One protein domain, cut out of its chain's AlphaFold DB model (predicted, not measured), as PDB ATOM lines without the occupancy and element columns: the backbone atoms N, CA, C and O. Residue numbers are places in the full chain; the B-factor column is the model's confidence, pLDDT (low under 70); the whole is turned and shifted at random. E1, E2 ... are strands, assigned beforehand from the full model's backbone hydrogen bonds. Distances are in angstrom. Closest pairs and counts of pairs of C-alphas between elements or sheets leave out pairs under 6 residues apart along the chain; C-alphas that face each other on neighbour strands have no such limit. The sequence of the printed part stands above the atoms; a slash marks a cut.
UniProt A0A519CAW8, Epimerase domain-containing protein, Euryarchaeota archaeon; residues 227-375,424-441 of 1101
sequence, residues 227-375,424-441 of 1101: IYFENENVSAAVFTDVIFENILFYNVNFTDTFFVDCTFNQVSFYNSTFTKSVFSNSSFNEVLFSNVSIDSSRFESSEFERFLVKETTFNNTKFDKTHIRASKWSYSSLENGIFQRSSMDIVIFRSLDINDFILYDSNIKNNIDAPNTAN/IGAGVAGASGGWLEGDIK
ATOM      1  N   ILE A 227      27.814 -15.514 -56.245       55.31
ATOM      2  CA  ILE A 227      29.144 -15.879 -56.761       55.31
ATOM      3  C   ILE A 227      29.841 -16.792 -55.748       55.31
ATOM      4  O   ILE A 227      29.839 -16.512 -54.551       55.31
ATOM      5  N   TYR A 228      30.438 -17.891 -56.217       61.31
ATOM      6  CA  TYR A 228      31.084 -18.883 -55.354       61.31
ATOM      7  C   TYR A 228      32.548 -19.123 -55.737       61.31
ATOM      8  O   TYR A 228      32.856 -19.579 -56.844       61.31
ATOM      9  N   PHE A 229      33.436 -18.842 -54.782       61.31
ATOM     10  CA  PHE A 229      34.878 -19.070 -54.855       61.31
ATOM     11  C   PHE A 229      35.253 -20.251 -53.957       61.31
ATOM     12  O   PHE A 229      34.887 -20.278 -52.784       61.31
ATOM     13  N   GLU A 230      36.001 -21.219 -54.491       69.94
ATOM     14  CA  GLU A 230      36.329 -22.454 -53.773       69.94
ATOM     15  C   GLU A 230      37.782 -22.900 -53.996       69.94
ATOM     16  O   GLU A 230      38.205 -23.048 -55.142       69.94
ATOM     17  N   ASN A 231      38.481 -23.258 -52.909       69.81
ATOM     18  CA  ASN A 231      39.833 -23.851 -52.902       69.81
ATOM     19  C   ASN A 231      40.943 -22.958 -53.506       69.81
ATOM     20  O   ASN A 231      41.951 -23.476 -53.992       69.81
ATOM     21  N   GLU A 232      40.772 -21.634 -53.479       74.25
ATOM     22  CA  GLU A 232      41.727 -20.664 -54.037       74.25
ATOM     23  C   GLU A 232      42.759 -20.168 -53.004       74.25
ATOM     24  O   GLU A 232      42.537 -20.218 -51.791       74.25
ATOM     25  N   ASN A 233      43.903 -19.662 -53.478       78.56
ATOM     26  CA  ASN A 233      44.953 -19.087 -52.628       78.56
ATOM     27  C   ASN A 233      45.446 -17.746 -53.192       78.56
ATOM     28  O   ASN A 233      46.200 -17.702 -54.163       78.56
ATOM     29  N   VAL A 234      45.020 -16.657 -52.559       78.31
ATOM     30  CA  VAL A 234      45.341 -15.271 -52.909       78.31
ATOM     31  C   VAL A 234      46.537 -14.823 -52.069       78.31
ATOM     32  O   VAL A 234      46.514 -14.912 -50.842       78.31
ATOM     33  N   SER A 235      47.607 -14.348 -52.711       78.62
ATOM     34  CA  SER A 235      48.823 -13.927 -52.003       78.62
ATOM     35  C   SER A 235      49.412 -12.641 -52.573       78.62
ATOM     36  O   SER A 235      49.459 -12.478 -53.790       78.62
ATOM     37  N   ALA A 236      49.853 -11.737 -51.690       76.94
ATOM     38  CA  ALA A 236      50.413 -10.425 -52.037       76.94
ATOM     39  C   ALA A 236      49.507  -9.559 -52.946       76.94
ATOM     40  O   ALA A 236      49.998  -8.737 -53.721       76.94
ATOM     41  N   ALA A 237      48.187  -9.753 -52.863       73.56
ATOM     42  CA  ALA A 237      47.204  -9.003 -53.637       73.56
ATOM     43  C   ALA A 237      46.832  -7.677 -52.955       73.56
ATOM     44  O   ALA A 237      46.883  -7.557 -51.728       73.56
ATOM     45  N   VAL A 238      46.419  -6.694 -53.756       66.56
ATOM     46  CA  VAL A 238      45.885  -5.412 -53.286       66.56
ATOM     47  C   VAL A 238      44.563  -5.148 -54.002       66.56
ATOM     48  O   VAL A 238      44.509  -5.139 -55.229       66.56
ATOM     49  N   PHE A 239      43.511  -4.940 -53.220       73.94
ATOM     50  CA  PHE A 239      42.166  -4.573 -53.634       73.94
ATOM     51  C   PHE A 239      41.920  -3.128 -53.187       73.94
ATOM     52  O   PHE A 239      42.171  -2.793 -52.028       73.94
ATOM     53  N   THR A 240      41.440  -2.280 -54.092       69.94
ATOM     54  CA  THR A 240      41.132  -0.861 -53.846       69.94
ATOM     55  C   THR A 240      39.776  -0.531 -54.457       69.94
ATOM     56  O   THR A 240      39.606  -0.808 -55.645       69.94
ATOM     57  N   ASP A 241      38.855   0.061 -53.692       68.06
ATOM     58  CA  ASP A 241      37.522   0.490 -54.172       68.06
ATOM     59  C   ASP A 241      36.699  -0.666 -54.796       68.06
ATOM     60  O   ASP A 241      36.117  -0.560 -55.877       68.06
ATOM     61  N   VAL A 242      36.704  -1.837 -54.136       70.12
ATOM     62  CA  VAL A 242      36.041  -3.066 -54.621       70.12
ATOM     63  C   VAL A 242      34.779  -3.371 -53.815       70.12
ATOM     64  O   VAL A 242      34.834  -3.526 -52.595       70.12
ATOM     65  N   ILE A 243      33.649  -3.537 -54.509       72.25
ATOM     66  CA  ILE A 243      32.376  -3.976 -53.922       72.25
ATOM     67  C   ILE A 243      32.183  -5.479 -54.175       72.25
ATOM     68  O   ILE A 243      32.018  -5.921 -55.311       72.25
ATOM     69  N   PHE A 244      32.174  -6.259 -53.099       70.88
ATOM     70  CA  PHE A 244      31.842  -7.678 -53.063       70.88
ATOM     71  C   PHE A 244      30.375  -7.830 -52.640       70.88
ATOM     72  O   PHE A 244      30.032  -7.501 -51.506       70.88
ATOM     73  N   GLU A 245      29.506  -8.328 -53.520       68.62
ATOM     74  CA  GLU A 245      28.069  -8.467 -53.247       68.62
ATOM     75  C   GLU A 245      27.564  -9.893 -53.522       68.62
ATOM     76  O   GLU A 245      27.810 -10.434 -54.599       68.62
ATOM     77  N   ASN A 246      26.851 -10.493 -52.559       57.56
ATOM     78  CA  ASN A 246      26.284 -11.852 -52.642       57.56
ATOM     79  C   ASN A 246      27.333 -12.942 -52.969       57.56
ATOM     80  O   ASN A 246      27.195 -13.713 -53.926       57.56
ATOM     81  N   ILE A 247      28.404 -13.002 -52.166       64.56
ATOM     82  CA  ILE A 247      29.574 -13.862 -52.423       64.56
ATOM     83  C   ILE A 247      29.805 -14.882 -51.304       64.56
ATOM     84  O   ILE A 247      29.834 -14.538 -50.124       64.56
ATOM     85  N   LEU A 248      30.054 -16.137 -51.682       65.81
ATOM     86  CA  LEU A 248      30.496 -17.205 -50.788       65.81
ATOM     87  C   LEU A 248      31.941 -17.614 -51.122       65.81
ATOM     88  O   LEU A 248      32.215 -18.147 -52.198       65.81
ATOM     89  N   PHE A 249      32.853 -17.399 -50.176       71.62
ATOM     90  CA  PHE A 249      34.222 -17.909 -50.191       71.62
ATOM     91  C   PHE A 249      34.304 -19.175 -49.330       71.62
ATOM     92  O   PHE A 249      34.013 -19.141 -48.132       71.62
ATOM     93  N   TYR A 250      34.711 -20.296 -49.922       74.50
ATOM     94  CA  TYR A 250      34.821 -21.588 -49.246       74.50
ATOM     95  C   TYR A 250      36.224 -22.183 -49.404       74.50
ATOM     96  O   TYR A 250      36.695 -22.417 -50.517       74.50
ATOM     97  N   ASN A 251      36.896 -22.461 -48.286       73.62
ATOM     98  CA  ASN A 251      38.275 -22.955 -48.269       73.62
ATOM     99  C   ASN A 251      39.243 -22.072 -49.088       73.62
ATOM    100  O   ASN A 251      40.026 -22.576 -49.894       73.62
ATOM    101  N   VAL A 252      39.150 -20.749 -48.916       80.88
ATOM    102  CA  VAL A 252      40.017 -19.768 -49.587       80.88
ATOM    103  C   VAL A 252      41.048 -19.232 -48.597       80.88
ATOM    104  O   VAL A 252      40.719 -18.908 -47.456       80.88
ATOM    105  N   ASN A 253      42.302 -19.128 -49.030       87.56
ATOM    106  CA  ASN A 253      43.384 -18.566 -48.224       87.56
ATOM    107  C   ASN A 253      43.821 -17.207 -48.783       87.56
ATOM    108  O   ASN A 253      44.019 -17.067 -49.987       87.56
ATOM    109  N   PHE A 254      44.010 -16.229 -47.901       90.44
ATOM    110  CA  PHE A 254      44.482 -14.878 -48.196       90.44
ATOM    111  C   PHE A 254      45.764 -14.616 -47.399       90.44
ATOM    112  O   PHE A 254      45.769 -14.711 -46.173       90.44
ATOM    113  N   THR A 255      46.866 -14.303 -48.079       88.75
ATOM    114  CA  THR A 255      48.196 -14.143 -47.461       88.75
ATOM    115  C   THR A 255      48.824 -12.808 -47.852       88.75
ATOM    116  O   THR A 255      48.848 -12.480 -49.036       88.75
ATOM    117  N   ASP A 256      49.340 -12.038 -46.887       85.31
ATOM    118  CA  ASP A 256      49.989 -10.731 -47.119       85.31
ATOM    119  C   ASP A 256      49.124  -9.816 -48.043       85.31
ATOM    120  O   ASP A 256      49.633  -9.155 -48.946       85.31
ATOM    121  N   THR A 257      47.791  -9.859 -47.880       84.81
ATOM    122  CA  THR A 257      46.789  -9.304 -48.817       84.81
ATOM    123  C   THR A 257      46.109  -8.056 -48.255       84.81
ATOM    124  O   THR A 257      45.732  -8.033 -47.087       84.81
ATOM    125  N   PHE A 258      45.919  -7.028 -49.080       79.50
ATOM    126  CA  PHE A 258      45.389  -5.724 -48.672       79.50
ATOM    127  C   PHE A 258      44.035  -5.450 -49.330       79.50
ATOM    128  O   PHE A 258      43.922  -5.519 -50.546       79.50
ATOM    129  N   PHE A 259      43.040  -5.073 -48.538       88.31
ATOM    130  CA  PHE A 259      41.742  -4.551 -48.943       88.31
ATOM    131  C   PHE A 259      41.648  -3.109 -48.448       88.31
ATOM    132  O   PHE A 259      41.822  -2.844 -47.257       88.31
ATOM    133  N   VAL A 260      41.434  -2.170 -49.361       81.75
ATOM    134  CA  VAL A 260      41.405  -0.734 -49.084       81.75
ATOM    135  C   VAL A 260      40.155  -0.149 -49.732       81.75
ATOM    136  O   VAL A 260      39.857  -0.476 -50.877       81.75
ATOM    137  N   ASP A 261      39.390   0.659 -49.001       81.75
ATOM    138  CA  ASP A 261      38.146   1.275 -49.494       81.75
ATOM    139  C   ASP A 261      37.112   0.246 -50.028       81.75
ATOM    140  O   ASP A 261      36.300   0.544 -50.898       81.75
ATOM    141  N   CYS A 262      37.157  -1.006 -49.552       83.12
ATOM    142  CA  CYS A 262      36.329  -2.106 -50.062       83.12
ATOM    143  C   CYS A 262      34.983  -2.224 -49.325       83.12
ATOM    144  O   CYS A 262      34.864  -1.853 -48.162       83.12
ATOM    145  N   THR A 263      33.968  -2.796 -49.973       79.75
ATOM    146  CA  THR A 263      32.629  -3.027 -49.396       79.75
ATOM    147  C   THR A 263      32.241  -4.498 -49.516       79.75
ATOM    148  O   THR A 263      32.325  -5.062 -50.602       79.75
ATOM    149  N   PHE A 264      31.773  -5.117 -48.434       82.06
ATOM    150  CA  PHE A 264      31.335  -6.514 -48.376       82.06
ATOM    151  C   PHE A 264      29.842  -6.581 -48.009       82.06
ATOM    152  O   PHE A 264      29.465  -6.454 -46.843       82.06
ATOM    153  N   ASN A 265      28.977  -6.783 -49.005       70.50
ATOM    154  CA  ASN A 265      27.526  -6.879 -48.844       70.50
ATOM    155  C   ASN A 265      27.038  -8.326 -49.020       70.50
ATOM    156  O   ASN A 265      27.174  -8.901 -50.098       70.50
ATOM    157  N   GLN A 266      26.449  -8.919 -47.978       60.12
ATOM    158  CA  GLN A 266      25.952 -10.305 -47.999       60.12
ATOM    159  C   GLN A 266      27.053 -11.311 -48.399       60.12
ATOM    160  O   GLN A 266      26.923 -12.063 -49.366       60.12
ATOM    161  N   VAL A 267      28.178 -11.284 -47.673       67.88
ATOM    162  CA  VAL A 267      29.376 -12.090 -47.971       67.88
ATOM    163  C   VAL A 267      29.629 -13.124 -46.878       67.88
ATOM    164  O   VAL A 267      29.602 -12.815 -45.692       67.88
ATOM    165  N   SER A 268      29.913 -14.367 -47.256       69.75
ATOM    166  CA  SER A 268      30.233 -15.443 -46.310       69.75
ATOM    167  C   SER A 268      31.611 -16.042 -46.569       69.75
ATOM    168  O   SER A 268      31.962 -16.335 -47.710       69.75
ATOM    169  N   PHE A 269      32.364 -16.281 -45.498       77.69
ATOM    170  CA  PHE A 269      33.664 -16.945 -45.503       77.69
ATOM    171  C   PHE A 269      33.578 -18.217 -44.653       77.69
ATOM    172  O   PHE A 269      33.321 -18.159 -43.449       77.69
ATOM    173  N   TYR A 270      33.806 -19.366 -45.283       74.38
ATOM    174  CA  TYR A 270      33.759 -20.688 -44.657       74.38
ATOM    175  C   TYR A 270      35.104 -21.406 -44.809       74.38
ATOM    176  O   TYR A 270      35.681 -21.396 -45.899       74.38
ATOM    177  N   ASN A 271      35.603 -22.050 -43.746       76.44
ATOM    178  CA  ASN A 271      36.861 -22.827 -43.759       76.44
ATOM    179  C   ASN A 271      38.068 -22.042 -44.330       76.44
ATOM    180  O   ASN A 271      38.929 -22.616 -44.991       76.44
ATOM    181  N   SER A 272      38.081 -20.717 -44.180       87.12
ATOM    182  CA  SER A 272      38.973 -19.809 -44.919       87.12
ATOM    183  C   SER A 272      40.009 -19.164 -43.994       87.12
ATOM    184  O   SER A 272      39.750 -18.989 -42.803       87.12
ATOM    185  N   THR A 273      41.180 -18.806 -44.527       92.69
ATOM    186  CA  THR A 273      42.308 -18.294 -43.726       92.69
ATOM    187  C   THR A 273      42.738 -16.906 -44.182       92.69
ATOM    188  O   THR A 273      42.936 -16.691 -45.375       92.69
ATOM    189  N   PHE A 274      42.979 -15.993 -43.243       95.19
ATOM    190  CA  PHE A 274      43.623 -14.702 -43.475       95.19
ATOM    191  C   PHE A 274      44.934 -14.634 -42.688       95.19
ATOM    192  O   PHE A 274      44.940 -14.670 -41.461       95.19
ATOM    193  N   THR A 275      46.063 -14.518 -43.382       94.00
ATOM    194  CA  THR A 275      47.397 -14.417 -42.776       94.00
ATOM    195  C   THR A 275      48.029 -13.086 -43.158       94.00
ATOM    196  O   THR A 275      48.266 -12.827 -44.340       94.00
ATOM    197  N   LYS A 276      48.304 -12.232 -42.165       92.19
ATOM    198  CA  LYS A 276      48.795 -10.850 -42.340       92.19
ATOM    199  C   LYS A 276      47.983 -10.025 -43.345       92.19
ATOM    200  O   LYS A 276      48.532  -9.215 -44.093       92.19
ATOM    201  N   SER A 277      46.682 -10.276 -43.411       93.19
ATOM    202  CA  SER A 277      45.801  -9.504 -44.279       93.19
ATOM    203  C   SER A 277      45.489  -8.152 -43.644       93.19
ATOM    204  O   SER A 277      45.512  -7.995 -42.422       93.19
ATOM    205  N   VAL A 278      45.228  -7.158 -44.477       92.31
ATOM    206  CA  VAL A 278      44.957  -5.780 -44.082       92.31
ATOM    207  C   VAL A 278      43.614  -5.389 -44.662       92.31
ATOM    208  O   VAL A 278      43.466  -5.405 -45.873       92.31
ATOM    209  N   PHE A 279      42.676  -4.979 -43.825       94.94
ATOM    210  CA  PHE A 279      41.465  -4.280 -44.233       94.94
ATOM    211  C   PHE A 279      41.603  -2.829 -43.778       94.94
ATOM    212  O   PHE A 279      42.026  -2.576 -42.651       94.94
ATOM    213  N   SER A 280      41.327  -1.878 -44.661       91.75
ATOM    214  CA  SER A 280      41.534  -0.448 -44.429       91.75
ATOM    215  C   SER A 280      40.356   0.326 -45.002       91.75
ATOM    216  O   SER A 280      40.040   0.157 -46.178       91.75
ATOM    217  N   ASN A 281      39.716   1.177 -44.198       91.31
ATOM    218  CA  ASN A 281      38.582   2.011 -44.618       91.31
ATOM    219  C   ASN A 281      37.470   1.208 -45.337       91.31
ATOM    220  O   ASN A 281      36.924   1.652 -46.340       91.31
ATOM    221  N   SER A 282      37.214  -0.030 -44.891       90.44
ATOM    222  CA  SER A 282      36.360  -0.999 -45.595       90.44
ATOM    223  C   SER A 282      35.081  -1.315 -44.810       90.44
ATOM    224  O   SER A 282      35.121  -1.394 -43.583       90.44
ATOM    225  N   SER A 283      33.958  -1.520 -45.503       88.50
ATOM    226  CA  SER A 283      32.636  -1.768 -44.905       88.50
ATOM    227  C   SER A 283      32.161  -3.220 -45.073       88.50
ATOM    228  O   SER A 283      32.478  -3.881 -46.060       88.50
ATOM    229  N   PHE A 284      31.394  -3.730 -44.110       85.88
ATOM    230  CA  PHE A 284      30.938  -5.118 -44.003       85.88
ATOM    231  C   PHE A 284      29.463  -5.138 -43.557       85.88
ATOM    232  O   PHE A 284      29.141  -5.173 -42.368       85.88
ATOM    233  N   ASN A 285      28.538  -5.076 -44.515       66.00
ATOM    234  CA  ASN A 285      27.126  -4.790 -44.234       66.00
ATOM    235  C   ASN A 285      26.381  -5.984 -43.619       66.00
ATOM    236  O   ASN A 285      25.599  -5.827 -42.686       66.00
ATOM    237  N   GLU A 286      26.625  -7.179 -44.154       66.44
ATOM    238  CA  GLU A 286      26.062  -8.439 -43.666       66.44
ATOM    239  C   GLU A 286      27.052  -9.555 -43.996       66.44
ATOM    240  O   GLU A 286      27.176  -9.961 -45.153       66.44
ATOM    241  N   VAL A 287      27.840  -9.969 -43.000       69.94
ATOM    242  CA  VAL A 287      29.004 -10.842 -43.208       69.94
ATOM    243  C   VAL A 287      29.076 -11.962 -42.175       69.94
ATOM    244  O   VAL A 287      28.908 -11.728 -40.978       69.94
ATOM    245  N   LEU A 288      29.349 -13.183 -42.644       72.62
ATOM    246  CA  LEU A 288      29.502 -14.388 -41.823       72.62
ATOM    247  C   LEU A 288      30.911 -14.974 -41.965       72.62
ATOM    248  O   LEU A 288      31.317 -15.356 -43.061       72.62
ATOM    249  N   PHE A 289      31.629 -15.110 -40.852       81.62
ATOM    250  CA  PHE A 289      32.841 -15.922 -40.729       81.62
ATOM    251  C   PHE A 289      32.487 -17.218 -39.981       81.62
ATOM    252  O   PHE A 289      32.031 -17.168 -38.838       81.62
ATOM    253  N   SER A 290      32.673 -18.379 -40.615       80.19
ATOM    254  CA  SER A 290      32.367 -19.692 -40.025       80.19
ATOM    255  C   SER A 290      33.525 -20.672 -40.213       80.19
ATOM    256  O   SER A 290      33.858 -21.035 -41.343       80.19
ATOM    257  N   ASN A 291      34.130 -21.132 -39.113       80.38
ATOM    258  CA  ASN A 291      35.393 -21.884 -39.129       80.38
ATOM    259  C   ASN A 291      36.481 -21.138 -39.929       80.38
ATOM    260  O   ASN A 291      37.045 -21.658 -40.891       80.38
ATOM    261  N   VAL A 292      36.703 -19.866 -39.596       89.06
ATOM    262  CA  VAL A 292      37.704 -18.999 -40.233       89.06
ATOM    263  C   VAL A 292      38.896 -18.816 -39.287       89.06
ATOM    264  O   VAL A 292      38.748 -18.817 -38.067       89.06
ATOM    265  N   SER A 293      40.099 -18.676 -39.842       94.69
ATOM    266  CA  SER A 293      41.324 -18.432 -39.068       94.69
ATOM    267  C   SER A 293      41.980 -17.136 -39.520       94.69
ATOM    268  O   SER A 293      42.229 -16.946 -40.711       94.69
ATOM    269  N   ILE A 294      42.228 -16.223 -38.586       95.69
ATOM    270  CA  ILE A 294      42.762 -14.887 -38.854       95.69
ATOM    271  C   ILE A 294      44.010 -14.718 -37.993       95.69
ATOM    272  O   ILE A 294      43.921 -14.623 -36.774       95.69
ATOM    273  N   ASP A 295      45.177 -14.722 -38.631       94.38
ATOM    274  CA  ASP A 295      46.490 -14.652 -37.987       94.38
ATOM    275  C   ASP A 295      47.211 -13.368 -38.407       94.38
ATOM    276  O   ASP A 295      47.327 -13.068 -39.603       94.38
ATOM    277  N   SER A 296      47.717 -12.613 -37.428       94.25
ATOM    278  CA  SER A 296      48.639 -11.483 -37.620       94.25
ATOM    279  C   SER A 296      48.104 -10.386 -38.550       94.25
ATOM    280  O   SER A 296      48.873  -9.653 -39.176       94.25
ATOM    281  N   SER A 297      46.780 -10.318 -38.686       95.31
ATOM    282  CA  SER A 297      46.049  -9.478 -39.636       95.31
ATOM    283  C   SER A 297      45.514  -8.214 -38.954       95.31
ATOM    284  O   SER A 297      45.515  -8.112 -37.726       95.31
ATOM    285  N   ARG A 298      45.063  -7.225 -39.730       93.50
ATOM    286  CA  ARG A 298      44.535  -5.967 -39.187       93.50
ATOM    287  C   ARG A 298      43.295  -5.460 -39.919       93.50
ATOM    288  O   ARG A 298      43.239  -5.531 -41.142       93.50
ATOM    289  N   PHE A 299      42.369  -4.888 -39.166       95.19
ATOM    290  CA  PHE A 299      41.244  -4.083 -39.629       95.19
ATOM    291  C   PHE A 299      41.489  -2.647 -39.156       95.19
ATOM    292  O   PHE A 299      41.718  -2.423 -37.970       95.19
ATOM    293  N   GLU A 300      41.515  -1.681 -40.068       91.69
ATOM    294  CA  GLU A 300      41.798  -0.273 -39.778       91.69
ATOM    295  C   GLU A 300      40.685   0.609 -40.359       91.69
ATOM    296  O   GLU A 300      40.315   0.451 -41.523       91.69
ATOM    297  N   SER A 301      40.132   1.528 -39.564       91.62
ATOM    298  CA  SER A 301      39.061   2.461 -39.969       91.62
ATOM    299  C   SER A 301      37.851   1.780 -40.639       91.62
ATOM    300  O   SER A 301      37.289   2.326 -41.579       91.62
ATOM    301  N   SER A 302      37.521   0.544 -40.252       91.81
ATOM    302  CA  SER A 302      36.553  -0.306 -40.963       91.81
ATOM    303  C   SER A 302      35.195  -0.362 -40.249       91.81
ATOM    304  O   SER A 302      35.121  -0.164 -39.040       91.81
ATOM    305  N   GLU A 303      34.113  -0.656 -40.967       89.12
ATOM    306  CA  GLU A 303      32.743  -0.638 -40.423       89.12
ATOM    307  C   GLU A 303      32.028  -1.968 -40.672       89.12
ATOM    308  O   GLU A 303      32.066  -2.495 -41.777       89.12
ATOM    309  N   PHE A 304      31.350  -2.518 -39.669       84.88
ATOM    310  CA  PHE A 304      30.584  -3.759 -39.752       84.88
ATOM    311  C   PHE A 304      29.164  -3.511 -39.227       84.88
ATOM    312  O   PHE A 304      28.978  -3.339 -38.025       84.88
ATOM    313  N   GLU A 305      28.146  -3.511 -40.091       68.75
ATOM    314  CA  GLU A 305      26.745  -3.326 -39.660       68.75
ATOM    315  C   GLU A 305      26.165  -4.619 -39.066       68.75
ATOM    316  O   GLU A 305      25.530  -4.584 -38.014       68.75
ATOM    317  N   ARG A 306      26.425  -5.779 -39.691       61.09
ATOM    318  CA  ARG A 306      26.048  -7.108 -39.171       61.09
ATOM    319  C   ARG A 306      27.177  -8.113 -39.357       61.09
ATOM    320  O   ARG A 306      27.470  -8.514 -40.485       61.09
ATOM    321  N   PHE A 307      27.767  -8.571 -38.254       77.25
ATOM    322  CA  PHE A 307      28.906  -9.491 -38.268       77.25
ATOM    323  C   PHE A 307      28.640 -10.768 -37.463       77.25
ATOM    324  O   PHE A 307      28.553 -10.762 -36.235       77.25
ATOM    325  N   LEU A 308      28.500 -11.890 -38.162       67.38
ATOM    326  CA  LEU A 308      28.297 -13.207 -37.569       67.38
ATOM    327  C   LEU A 308      29.625 -13.967 -37.559       67.38
ATOM    328  O   LEU A 308      30.298 -14.072 -38.580       67.38
ATOM    329  N   VAL A 309      29.999 -14.510 -36.406       74.88
ATOM    330  CA  VAL A 309      31.309 -15.119 -36.166       74.88
ATOM    331  C   VAL A 309      31.122 -16.441 -35.428       74.88
ATOM    332  O   VAL A 309      30.754 -16.465 -34.255       74.88
ATOM    333  N   LYS A 310      31.397 -17.561 -36.097       73.88
ATOM    334  CA  LYS A 310      31.207 -18.917 -35.564       73.88
ATOM    335  C   LYS A 310      32.481 -19.742 -35.697       73.88
ATOM    336  O   LYS A 310      33.077 -19.762 -36.772       73.88
ATOM    337  N   GLU A 311      32.879 -20.447 -34.639       79.62
ATOM    338  CA  GLU A 311      34.016 -21.392 -34.650       79.62
ATOM    339  C   GLU A 311      35.311 -20.767 -35.213       79.62
ATOM    340  O   GLU A 311      36.101 -21.433 -35.872       79.62
ATOM    341  N   THR A 312      35.493 -19.456 -35.025       86.88
ATOM    342  CA  THR A 312      36.503 -18.644 -35.723       86.88
ATOM    343  C   THR A 312      37.538 -18.110 -34.736       86.88
ATOM    344  O   THR A 312      37.178 -17.621 -33.666       86.88
ATOM    345  N   THR A 313      38.818 -18.165 -35.106       93.62
ATOM    346  CA  THR A 313      39.940 -17.731 -34.256       93.62
ATOM    347  C   THR A 313      40.614 -16.491 -34.832       93.62
ATOM    348  O   THR A 313      41.020 -16.480 -35.996       93.62
ATOM    349  N   PHE A 314      40.775 -15.464 -33.996       94.88
ATOM    350  CA  PHE A 314      41.495 -14.227 -34.298       94.88
ATOM    351  C   PHE A 314      42.766 -14.180 -33.446       94.88
ATOM    352  O   PHE A 314      42.738 -13.717 -32.307       94.88
ATOM    353  N   ASN A 315      43.880 -14.663 -33.991       93.88
ATOM    354  CA  ASN A 315      45.186 -14.660 -33.336       93.88
ATOM    355  C   ASN A 315      46.032 -13.461 -33.800       93.88
ATOM    356  O   ASN A 315      46.084 -13.162 -34.996       93.88
ATOM    357  N   ASN A 316      46.702 -12.765 -32.875       93.00
ATOM    358  CA  ASN A 316      47.567 -11.606 -33.153       93.00
ATOM    359  C   ASN A 316      46.886 -10.551 -34.058       93.00
ATOM    360  O   ASN A 316      47.517  -9.913 -34.900       93.00
ATOM    361  N   THR A 317      45.560 -10.425 -33.949       93.44
ATOM    362  CA  THR A 317      44.757  -9.605 -34.861       93.44
ATOM    363  C   THR A 317      44.512  -8.229 -34.263       93.44
ATOM    364  O   THR A 317      44.107  -8.112 -33.104       93.44
ATOM    365  N   LYS A 318      44.739  -7.180 -35.057       93.00
ATOM    366  CA  LYS A 318      44.460  -5.798 -34.658       93.00
ATOM    367  C   LYS A 318      43.157  -5.291 -35.269       93.00
ATOM    368  O   LYS A 318      42.968  -5.377 -36.474       93.00
ATOM    369  N   PHE A 319      42.330  -4.651 -34.465       93.12
ATOM    370  CA  PHE A 319      41.300  -3.724 -34.913       93.12
ATOM    371  C   PHE A 319      41.730  -2.314 -34.478       93.12
ATOM    372  O   PHE A 319      42.099  -2.108 -33.324       93.12
ATOM    373  N   ASP A 320      41.760  -1.350 -35.393       91.81
ATOM    374  CA  ASP A 320      42.054   0.064 -35.130       91.81
ATOM    375  C   ASP A 320      40.938   0.912 -35.746       91.81
ATOM    376  O   ASP A 320      40.606   0.696 -36.911       91.81
ATOM    377  N   LYS A 321      40.334   1.851 -35.010       90.62
ATOM    378  CA  LYS A 321      39.211   2.677 -35.513       90.62
ATOM    379  C   LYS A 321      38.072   1.873 -36.170       90.62
ATOM    380  O   LYS A 321      37.490   2.320 -37.150       90.62
ATOM    381  N   THR A 322      37.814   0.651 -35.709       90.12
ATOM    382  CA  THR A 322      36.846  -0.250 -36.346       90.12
ATOM    383  C   THR A 322      35.535  -0.261 -35.567       90.12
ATOM    384  O   THR A 322      35.546  -0.428 -34.349       90.12
ATOM    385  N   HIS A 323      34.410  -0.089 -36.254       85.75
ATOM    386  CA  HIS A 323      33.078   0.000 -35.653       85.75
ATOM    387  C   HIS A 323      32.246  -1.231 -36.033       85.75
ATOM    388  O   HIS A 323      32.097  -1.522 -37.214       85.75
ATOM    389  N   ILE A 324      31.710  -1.969 -35.056       83.00
ATOM    390  CA  ILE A 324      30.958  -3.221 -35.268       83.00
ATOM    391  C   ILE A 324      29.584  -3.110 -34.601       83.00
ATOM    392  O   ILE A 324      29.467  -3.331 -33.404       83.00
ATOM    393  N   ARG A 325      28.543  -2.740 -35.349       60.75
ATOM    394  CA  ARG A 325      27.267  -2.242 -34.803       60.75
ATOM    395  C   ARG A 325      26.276  -3.316 -34.340       60.75
ATOM    396  O   ARG A 325      25.435  -3.044 -33.488       60.75
ATOM    397  N   ALA A 326      26.341  -4.511 -34.915       56.59
ATOM    398  CA  ALA A 326      25.645  -5.685 -34.405       56.59
ATOM    399  C   ALA A 326      26.480  -6.925 -34.718       56.59
ATOM    400  O   ALA A 326      26.844  -7.165 -35.874       56.59
ATOM    401  N   SER A 327      26.799  -7.733 -33.707       61.78
ATOM    402  CA  SER A 327      27.595  -8.945 -33.934       61.78
ATOM    403  C   SER A 327      27.230 -10.111 -33.028       61.78
ATOM    404  O   SER A 327      26.807  -9.922 -31.894       61.78
ATOM    405  N   LYS A 328      27.399 -11.341 -33.526       61.50
ATOM    406  CA  LYS A 328      27.236 -12.575 -32.741       61.50
ATOM    407  C   LYS A 328      28.494 -13.421 -32.860       61.50
ATOM    408  O   LYS A 328      28.829 -13.858 -33.956       61.50
ATOM    409  N   TRP A 329      29.127 -13.702 -31.729       72.81
ATOM    410  CA  TRP A 329      30.333 -14.513 -31.605       72.81
ATOM    411  C   TRP A 329      29.967 -15.825 -30.907       72.81
ATOM    412  O   TRP A 329      29.358 -15.816 -29.838       72.81
ATOM    413  N   SER A 330      30.266 -16.967 -31.522       66.38
ATOM    414  CA  SER A 330      29.830 -18.283 -31.039       66.38
ATOM    415  C   SER A 330      30.912 -19.345 -31.200       66.38
ATOM    416  O   SER A 330      31.284 -19.675 -32.324       66.38
ATOM    417  N   TYR A 331      31.383 -19.911 -30.084       75.31
ATOM    418  CA  TYR A 331      32.461 -20.918 -30.054       75.31
ATOM    419  C   TYR A 331      33.767 -20.442 -30.715       75.31
ATOM    420  O   TYR A 331      34.477 -21.218 -31.347       75.31
ATOM    421  N   SER A 332      34.052 -19.147 -30.593       82.00
ATOM    422  CA  SER A 332      35.154 -18.441 -31.257       82.00
ATOM    423  C   SER A 332      36.241 -18.060 -30.246       82.00
ATOM    424  O   SER A 332      35.979 -18.058 -29.040       82.00
ATOM    425  N   SER A 333      37.442 -17.701 -30.711       85.62
ATOM    426  CA  SER A 333      38.527 -17.227 -29.837       85.62
ATOM    427  C   SER A 333      39.166 -15.913 -30.297       85.62
ATOM    428  O   SER A 333      39.324 -15.646 -31.492       85.62
ATOM    429  N   LEU A 334      39.529 -15.087 -29.315       88.25
ATOM    430  CA  LEU A 334      40.277 -13.840 -29.445       88.25
ATOM    431  C   LEU A 334      41.612 -14.008 -28.708       88.25
ATOM    432  O   LEU A 334      41.649 -14.085 -27.480       88.25
ATOM    433  N   GLU A 335      42.713 -14.085 -29.453       88.75
ATOM    434  CA  GLU A 335      44.024 -14.490 -28.935       88.75
ATOM    435  C   GLU A 335      45.118 -13.473 -29.299       88.75
ATOM    436  O   GLU A 335      45.281 -13.112 -30.463       88.75
ATOM    437  N   ASN A 336      45.905 -13.021 -28.318       88.25
ATOM    438  CA  ASN A 336      47.110 -12.187 -28.500       88.25
ATOM    439  C   ASN A 336      46.905 -10.876 -29.306       88.25
ATOM    440  O   ASN A 336      47.859 -10.349 -29.882       88.25
ATOM    441  N   GLY A 337      45.667 -10.391 -29.439       86.88
ATOM    442  CA  GLY A 337      45.285  -9.295 -30.338       86.88
ATOM    443  C   GLY A 337      44.935  -7.989 -29.622       86.88
ATOM    444  O   GLY A 337      45.038  -7.874 -28.403       86.88
ATOM    445  N   ILE A 338      44.544  -6.968 -30.389       87.00
ATOM    446  CA  ILE A 338      44.273  -5.621 -29.863       87.00
ATOM    447  C   ILE A 338      43.053  -5.008 -30.555       87.00
ATOM    448  O   ILE A 338      43.048  -4.854 -31.773       87.00
ATOM    449  N   PHE A 339      42.067  -4.571 -29.776       85.06
ATOM    450  CA  PHE A 339      41.010  -3.640 -30.169       85.06
ATOM    451  C   PHE A 339      41.449  -2.226 -29.736       85.06
ATOM    452  O   PHE A 339      41.648  -1.980 -28.548       85.06
ATOM    453  N   GLN A 340      41.676  -1.315 -30.685       84.25
ATOM    454  CA  GLN A 340      42.166   0.049 -30.440       84.25
ATOM    455  C   GLN A 340      41.260   1.098 -31.099       84.25
ATOM    456  O   GLN A 340      40.942   0.944 -32.276       84.25
ATOM    457  N   ARG A 341      40.880   2.194 -30.420       85.06
ATOM    458  CA  ARG A 341      39.999   3.248 -30.993       85.06
ATOM    459  C   ARG A 341      38.687   2.723 -31.589       85.06
ATOM    460  O   ARG A 341      38.106   3.354 -32.468       85.06
ATOM    461  N   SER A 342      38.284   1.519 -31.209       84.62
ATOM    462  CA  SER A 342      37.294   0.715 -31.919       84.62
ATOM    463  C   SER A 342      36.043   0.578 -31.062       84.62
ATOM    464  O   SER A 342      36.119   0.612 -29.833       84.62
ATOM    465  N   SER A 343      34.884   0.409 -31.690       79.69
ATOM    466  CA  SER A 343      33.651   0.132 -30.960       79.69
ATOM    467  C   SER A 343      33.003  -1.158 -31.419       79.69
ATOM    468  O   SER A 343      33.028  -1.499 -32.601       79.69
ATOM    469  N   MET A 344      32.370  -1.851 -30.482       74.31
ATOM    470  CA  MET A 344      31.303  -2.782 -30.823       74.31
ATOM    471  C   MET A 344      30.001  -2.307 -30.176       74.31
ATOM    472  O   MET A 344      30.020  -1.680 -29.119       74.31
ATOM    473  N   ASP A 345      28.881  -2.595 -30.815       48.38
ATOM    474  CA  ASP A 345      27.524  -2.343 -30.345       48.38
ATOM    475  C   ASP A 345      26.670  -3.593 -30.645       48.38
ATOM    476  O   ASP A 345      27.059  -4.432 -31.466       48.38
ATOM    477  N   ILE A 346      25.556  -3.747 -29.927       46.00
ATOM    478  CA  ILE A 346      24.602  -4.873 -29.998       46.00
ATOM    479  C   ILE A 346      25.324  -6.227 -30.172       46.00
ATOM    480  O   ILE A 346      25.174  -6.939 -31.174       46.00
ATOM    481  N   VAL A 347      26.180  -6.562 -29.202       54.34
ATOM    482  CA  VAL A 347      27.092  -7.713 -29.286       54.34
ATOM    483  C   VAL A 347      26.555  -8.910 -28.519       54.34
ATOM    484  O   VAL A 347      26.273  -8.811 -27.335       54.34
ATOM    485  N   ILE A 348      26.487 -10.076 -29.146       51.88
ATOM    486  CA  ILE A 348      26.126 -11.334 -28.493       51.88
ATOM    487  C   ILE A 348      27.362 -12.230 -28.415       51.88
ATOM    488  O   ILE A 348      27.870 -12.685 -29.439       51.88
ATOM    489  N   PHE A 349      27.810 -12.533 -27.202       59.84
ATOM    490  CA  PHE A 349      28.852 -13.517 -26.923       59.84
ATOM    491  C   PHE A 349      28.218 -14.837 -26.458       59.84
ATOM    492  O   PHE A 349      27.313 -14.846 -25.627       59.84
ATOM    493  N   ARG A 350      28.680 -15.967 -27.004       60.28
ATOM    494  CA  ARG A 350      28.310 -17.325 -26.569       60.28
ATOM    495  C   ARG A 350      29.534 -18.231 -26.660       60.28
ATOM    496  O   ARG A 350      29.942 -18.605 -27.758       60.28
ATOM    497  N   SER A 351      30.126 -18.605 -25.527       64.75
ATOM    498  CA  SER A 351      31.393 -19.354 -25.490       64.75
ATOM    499  C   SER A 351      32.509 -18.686 -26.304       64.75
ATOM    500  O   SER A 351      33.099 -19.315 -27.184       64.75
ATOM    501  N   LEU A 352      32.775 -17.410 -26.018       75.88
ATOM    502  CA  LEU A 352      33.952 -16.700 -26.518       75.88
ATOM    503  C   LEU A 352      35.136 -16.956 -25.572       75.88
ATOM    504  O   LEU A 352      35.007 -16.748 -24.367       75.88
ATOM    505  N   ASP A 353      36.276 -17.396 -26.101       76.12
ATOM    506  CA  ASP A 353      37.518 -17.558 -25.328       76.12
ATOM    507  C   ASP A 353      38.468 -16.380 -25.610       76.12
ATOM    508  O   ASP A 353      38.712 -16.053 -26.774       76.12
ATOM    509  N   ILE A 354      38.964 -15.705 -24.572       79.06
ATOM    510  CA  ILE A 354      39.705 -14.438 -24.675       79.06
ATOM    511  C   ILE A 354      41.024 -14.548 -23.910       79.06
ATOM    512  O   ILE A 354      41.043 -14.545 -22.679       79.06
ATOM    513  N   ASN A 355      42.143 -14.615 -24.634       77.50
ATOM    514  CA  ASN A 355      43.471 -14.841 -24.057       77.50
ATOM    515  C   ASN A 355      44.475 -13.806 -24.578       77.50
ATOM    516  O   ASN A 355      44.776 -13.770 -25.769       77.50
ATOM    517  N   ASP A 356      44.985 -12.957 -23.683       77.25
ATOM    518  CA  ASP A 356      45.862 -11.816 -24.006       77.25
ATOM    519  C   ASP A 356      45.332 -10.918 -25.149       77.25
ATOM    520  O   ASP A 356      46.083 -10.443 -25.999       77.25
ATOM    521  N   PHE A 357      44.010 -10.710 -25.197       78.44
ATOM    522  CA  PHE A 357      43.387  -9.760 -26.120       78.44
ATOM    523  C   PHE A 357      43.119  -8.440 -25.397       78.44
ATOM    524  O   PHE A 357      42.511  -8.421 -24.325       78.44
ATOM    525  N   ILE A 358      43.594  -7.337 -25.965       78.06
ATOM    526  CA  ILE A 358      43.660  -6.036 -25.291       78.06
ATOM    527  C   ILE A 358      42.585  -5.095 -25.840       78.06
ATOM    528  O   ILE A 358      42.487  -4.930 -27.053       78.06
ATOM    529  N   LEU A 359      41.822  -4.437 -24.967       76.69
ATOM    530  CA  LEU A 359      41.027  -3.254 -25.315       76.69
ATOM    531  C   LEU A 359      41.832  -2.008 -24.944       76.69
ATOM    532  O   LEU A 359      42.330  -1.906 -23.827       76.69
ATOM    533  N   TYR A 360      41.948  -1.057 -25.865       73.38
ATOM    534  CA  TYR A 360      42.615   0.225 -25.636       73.38
ATOM    535  C   TYR A 360      41.803   1.342 -26.287       73.38
ATOM    536  O   TYR A 360      41.563   1.276 -27.494       73.38
ATOM    537  N   ASP A 361      41.387   2.365 -25.535       72.56
ATOM    538  CA  ASP A 361      40.616   3.495 -26.094       72.56
ATOM    539  C   ASP A 361      39.405   2.986 -26.917       72.56
ATOM    540  O   ASP A 361      39.208   3.345 -28.072       72.56
ATOM    541  N   SER A 362      38.703   1.966 -26.408       72.81
ATOM    542  CA  SER A 362      37.729   1.172 -27.173       72.81
ATOM    543  C   SER A 362      36.556   0.743 -26.302       72.81
ATOM    544  O   SER A 362      36.755   0.322 -25.166       72.81
ATOM    545  N   ASN A 363      35.342   0.811 -26.846       60.81
ATOM    546  CA  ASN A 363      34.106   0.656 -26.078       60.81
ATOM    547  C   ASN A 363      33.203  -0.420 -26.701       60.81
ATOM    548  O   ASN A 363      32.932  -0.395 -27.902       60.81
ATOM    549  N   ILE A 364      32.742  -1.372 -25.889       63.84
ATOM    550  CA  ILE A 364      31.798  -2.413 -26.300       63.84
ATOM    551  C   ILE A 364      30.476  -2.148 -25.575       63.84
ATOM    552  O   ILE A 364      30.412  -2.211 -24.351       63.84
ATOM    553  N   LYS A 365      29.447  -1.798 -26.353       48.09
ATOM    554  CA  LYS A 365      28.128  -1.346 -25.895       48.09
ATOM    555  C   LYS A 365      27.061  -2.401 -26.172       48.09
ATOM    556  O   LYS A 365      27.204  -3.227 -27.072       48.09
ATOM    557  N   ASN A 366      25.976  -2.347 -25.393       44.62
ATOM    558  CA  ASN A 366      24.785  -3.197 -25.541       44.62
ATOM    559  C   ASN A 366      25.106  -4.700 -25.699       44.62
ATOM    560  O   ASN A 366      24.423  -5.433 -26.414       44.62
ATOM    561  N   ASN A 367      26.177  -5.150 -25.041       47.47
ATOM    562  CA  ASN A 367      26.678  -6.514 -25.099       47.47
ATOM    563  C   ASN A 367      25.899  -7.460 -24.182       47.47
ATOM    564  O   ASN A 367      25.455  -7.090 -23.097       47.47
ATOM    565  N   ILE A 368      25.784  -8.701 -24.646       47.94
ATOM    566  CA  ILE A 368      25.064  -9.815 -24.048       47.94
ATOM    567  C   ILE A 368      26.050 -10.985 -23.969       47.94
ATOM    568  O   ILE A 368      26.291 -11.640 -24.983       47.94
ATOM    569  N   ASP A 369      26.621 -11.268 -22.796       50.53
ATOM    570  CA  ASP A 369      27.192 -12.602 -22.572       50.53
ATOM    571  C   ASP A 369      26.039 -13.561 -22.271       50.53
ATOM    572  O   ASP A 369      25.186 -13.297 -21.420       50.53
ATOM    573  N   ALA A 370      25.962 -14.644 -23.034       49.34
ATOM    574  CA  ALA A 370      24.871 -15.590 -22.976       49.34
ATOM    575  C   ALA A 370      25.399 -16.993 -22.651       49.34
ATOM    576  O   ALA A 370      26.184 -17.553 -23.427       49.34
ATOM    577  N   PRO A 371      24.927 -17.618 -21.553       44.66
ATOM    578  CA  PRO A 371      25.342 -18.966 -21.210       44.66
ATOM    579  C   PRO A 371      24.982 -19.945 -22.326       44.66
ATOM    580  O   PRO A 371      24.010 -19.758 -23.059       44.66
ATOM    581  N   ASN A 372      25.714 -21.057 -22.418       46.62
ATOM    582  CA  ASN A 372      25.497 -22.090 -23.442       46.62
ATOM    583  C   ASN A 372      24.076 -22.692 -23.486       46.62
ATOM    584  O   ASN A 372      23.756 -23.418 -24.427       46.62
ATOM    585  N   THR A 373      23.239 -22.411 -22.488       40.47
ATOM    586  CA  THR A 373      21.831 -22.811 -22.362       40.47
ATOM    587  C   THR A 373      20.825 -21.723 -22.763       40.47
ATOM    588  O   THR A 373      19.631 -22.017 -22.824       40.47
ATOM    589  N   ALA A 374      21.261 -20.489 -23.032       45.78
ATOM    590  CA  ALA A 374      20.386 -19.393 -23.436       45.78
ATOM    591  C   ALA A 374      19.809 -19.619 -24.843       45.78
ATOM    592  O   ALA A 374      20.525 -19.982 -25.777       45.78
ATOM    593  N   ASN A 375      18.507 -19.368 -24.983       45.81
ATOM    594  CA  ASN A 375      17.740 -19.528 -26.223       45.81
ATOM    595  C   ASN A 375      17.206 -18.196 -26.791       45.81
ATOM    596  O   ASN A 375      16.505 -18.205 -27.796       45.81
ATOM    597  N   ILE A 424      27.085   1.067 -14.439       25.78
ATOM    598  CA  ILE A 424      25.693   0.867 -14.898       25.78
ATOM    599  C   ILE A 424      25.361  -0.630 -14.818       25.78
ATOM    600  O   ILE A 424      25.413  -1.366 -15.802       25.78
ATOM    601  N   GLY A 425      25.079  -1.085 -13.599       25.72
ATOM    602  CA  GLY A 425      24.785  -2.476 -13.287       25.72
ATOM    603  C   GLY A 425      23.352  -2.889 -13.624       25.72
ATOM    604  O   GLY A 425      22.378  -2.293 -13.169       25.72
ATOM    605  N   ALA A 426      23.245  -4.000 -14.338       25.91
ATOM    606  CA  ALA A 426      22.133  -4.942 -14.292       25.91
ATOM    607  C   ALA A 426      22.761  -6.325 -13.967       25.91
ATOM    608  O   ALA A 426      23.951  -6.504 -14.214       25.91
ATOM    609  N   GLY A 427      22.111  -7.323 -13.351       31.77
ATOM    610  CA  GLY A 427      20.680  -7.642 -13.205       31.77
ATOM    611  C   GLY A 427      20.245  -8.212 -11.835       31.77
ATOM    612  O   GLY A 427      20.257  -7.462 -10.868       31.77
ATOM    613  N   VAL A 428      19.787  -9.473 -11.654       25.66
ATOM    614  CA  VAL A 428      19.691 -10.687 -12.527       25.66
ATOM    615  C   VAL A 428      18.641 -11.701 -11.969       25.66
ATOM    616  O   VAL A 428      18.117 -11.472 -10.888       25.66
ATOM    617  N   ALA A 429      18.378 -12.804 -12.699       22.47
ATOM    618  CA  ALA A 429      17.695 -14.101 -12.413       22.47
ATOM    619  C   ALA A 429      16.317 -14.175 -11.719       22.47
ATOM    620  O   ALA A 429      15.881 -13.326 -10.957       22.47
ATOM    621  N   GLY A 430      15.615 -15.274 -12.026       26.95
ATOM    622  CA  GLY A 430      14.175 -15.409 -11.812       26.95
ATOM    623  C   GLY A 430      13.712 -15.948 -10.455       26.95
ATOM    624  O   GLY A 430      14.451 -16.576  -9.697       26.95
ATOM    625  N   ALA A 431      12.414 -15.750 -10.226       35.09
ATOM    626  CA  ALA A 431      11.621 -15.989  -9.017       35.09
ATOM    627  C   ALA A 431      11.948 -15.085  -7.811       35.09
ATOM    628  O   ALA A 431      11.057 -14.827  -6.999       35.09
ATOM    629  N   SER A 432      13.191 -14.616  -7.685       40.44
ATOM    630  CA  SER A 432      13.603 -13.483  -6.845       40.44
ATOM    631  C   SER A 432      15.055 -13.132  -7.179       40.44
ATOM    632  O   SER A 432      15.908 -14.014  -7.061       40.44
ATOM    633  N   GLY A 433      15.327 -11.879  -7.556       28.30
ATOM    634  CA  GLY A 433      16.578 -11.467  -8.205       28.30
ATOM    635  C   GLY A 433      17.882 -12.011  -7.593       28.30
ATOM    636  O   GLY A 433      18.162 -11.790  -6.416       28.30
ATOM    637  N   GLY A 434      18.693 -12.697  -8.404       31.53
ATOM    638  CA  GLY A 434      19.992 -13.289  -8.051       31.53
ATOM    639  C   GLY A 434      20.865 -13.516  -9.295       31.53
ATOM    640  O   GLY A 434      20.362 -13.440 -10.401       31.53
ATOM    641  N   TRP A 435      22.166 -13.772  -9.159       31.39
ATOM    642  CA  TRP A 435      23.133 -13.579 -10.261       31.39
ATOM    643  C   TRP A 435      23.501 -14.884 -11.004       31.39
ATOM    644  O   TRP A 435      23.352 -15.975 -10.444       31.39
ATOM    645  N   LEU A 436      23.885 -14.794 -12.287       31.72
ATOM    646  CA  LEU A 436      24.080 -15.946 -13.190       31.72
ATOM    647  C   LEU A 436      25.349 -15.758 -14.031       31.72
ATOM    648  O   LEU A 436      25.379 -14.949 -14.952       31.72
ATOM    649  N   GLU A 437      26.373 -16.562 -13.739       36.31
ATOM    650  CA  GLU A 437      27.685 -16.468 -14.385       36.31
ATOM    651  C   GLU A 437      27.608 -16.642 -15.916       36.31
ATOM    652  O   GLU A 437      26.997 -17.587 -16.430       36.31
ATOM    653  N   GLY A 438      28.250 -15.710 -16.628       40.81
ATOM    654  CA  GLY A 438      28.424 -15.721 -18.080       40.81
ATOM    655  C   GLY A 438      29.364 -16.825 -18.587       40.81
ATOM    656  O   GLY A 438      29.941 -17.589 -17.811       40.81
ATOM    657  N   ASP A 439      29.508 -16.932 -19.908       50.53
ATOM    658  CA  ASP A 439      30.230 -18.019 -20.579       50.53
ATOM    659  C   ASP A 439      31.437 -17.540 -21.413       50.53
ATOM    660  O   ASP A 439      32.099 -18.370 -22.049       50.53
ATOM    661  N   ILE A 440      31.793 -16.249 -21.350       53.88
ATOM    662  CA  ILE A 440      33.136 -15.757 -21.709       53.88
ATOM    663  C   ILE A 440      34.197 -16.475 -20.852       53.88
ATOM    664  O   ILE A 440      34.043 -16.647 -19.641       53.88
ATOM    665  N   LYS A 441      35.280 -16.933 -21.492       51.41
ATOM    666  CA  LYS A 441      36.384 -17.694 -20.872       51.41
ATOM    667  C   LYS A 441      37.748 -17.105 -21.232       51.41
ATOM    668  O   LYS A 441      37.842 -16.144 -21.993       51.41
TER     669      LYS A 441
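What this domain is: This is residues 227 to 375 and 424 to 441 of the 1101 residues of the protein "Epimerase domain-containing protein" of Euryarchaeota archaeon (UniProt A0A519CAW8). The chain is wound in stacked turns, a squarish solenoid with three walls made of parallel sheets of seven strands each; the remaining wall is made by the first residues of E4 and E7 and by short pairings stacked after them. Beyond the E19, E20 and E21 end lies a tail with no named element, residues 424 to 441, of which residues 429 to 434 stick out free. The printed part has 167 residues with no named helix and 21 named strands, E1 to E21 in turn; the class is all strand, though named strands hold 78 residues, under half. The sheets run E1 E4 E7 E10 E13 E16 E19, E2 E5 E8 E11 E14 E17 E20 and E3 E6 E9 E12 E15 E18 E21. The whole is compact, with a radius of gyration of the C-alphas of 16.5 A, yet elongated, spanning 57 by 31 by 26 A.

How they stand to each other: E1, residues 227 to 230, runs on into E2, residues 233 to 235, at 90 degrees, and E2 into E3, residues 238 to 240, at 84 degrees. E4, residues 243 to 250, bends by 83 degrees at residue 246 and is parallel to E1, with N 229 and O 248 2.9 A apart. E5, residues 253 to 255, is parallel to E2, with N 255 and O 234 2.9 A apart. E6, residues 258 to 260, is parallel to E3, with N 239 and O 258 2.8 A apart. E7, residues 263 to 270, bends by 83 degrees at residue 266 and is parallel to E4, at 1 degrees, with N 265 and O 244 2.8 A apart. Then come E8, residues 273 to 275, E9, 278 to 280, E10, 287 to 290, E11, 293 to 295, E12, 298 to 300, E13, 307 to 310, E14, 313 to 315, E15, 318 to 320, E16, 327 to 330, E17, 333 to 335, E18, 338 to 340, E19, 347 to 350, E20, 353 to 355, and E21, 358 to 360. E18 and E21 are parallel, with N 339 and O 358 2.8 A apart. Residues 343 to 344 pair with residues 363 to 364, parallel. The sheet from E1 to E19 is twisted.

Where its parts are: E1 begins at C-alpha 227 (29.144, -15.879, -56.761) and is 10.2 A long. E4 measures 18.4 A and E7 18.3 A. E21 ends at C-alpha 360 (42.615, 0.225, -25.636).

The domain as a whole: The two C-alphas farthest apart, of Ala 236 and Ser 432, are 58.4 A apart. Residues 376 to 423 are cut out, and C-alphas 375 and 424 are 24.6 A apart. No link between named strands is long. The mean pLDDT of the printed part is 71.6; 64 residues are under 70, among them 363 to 375 and 424 to 441.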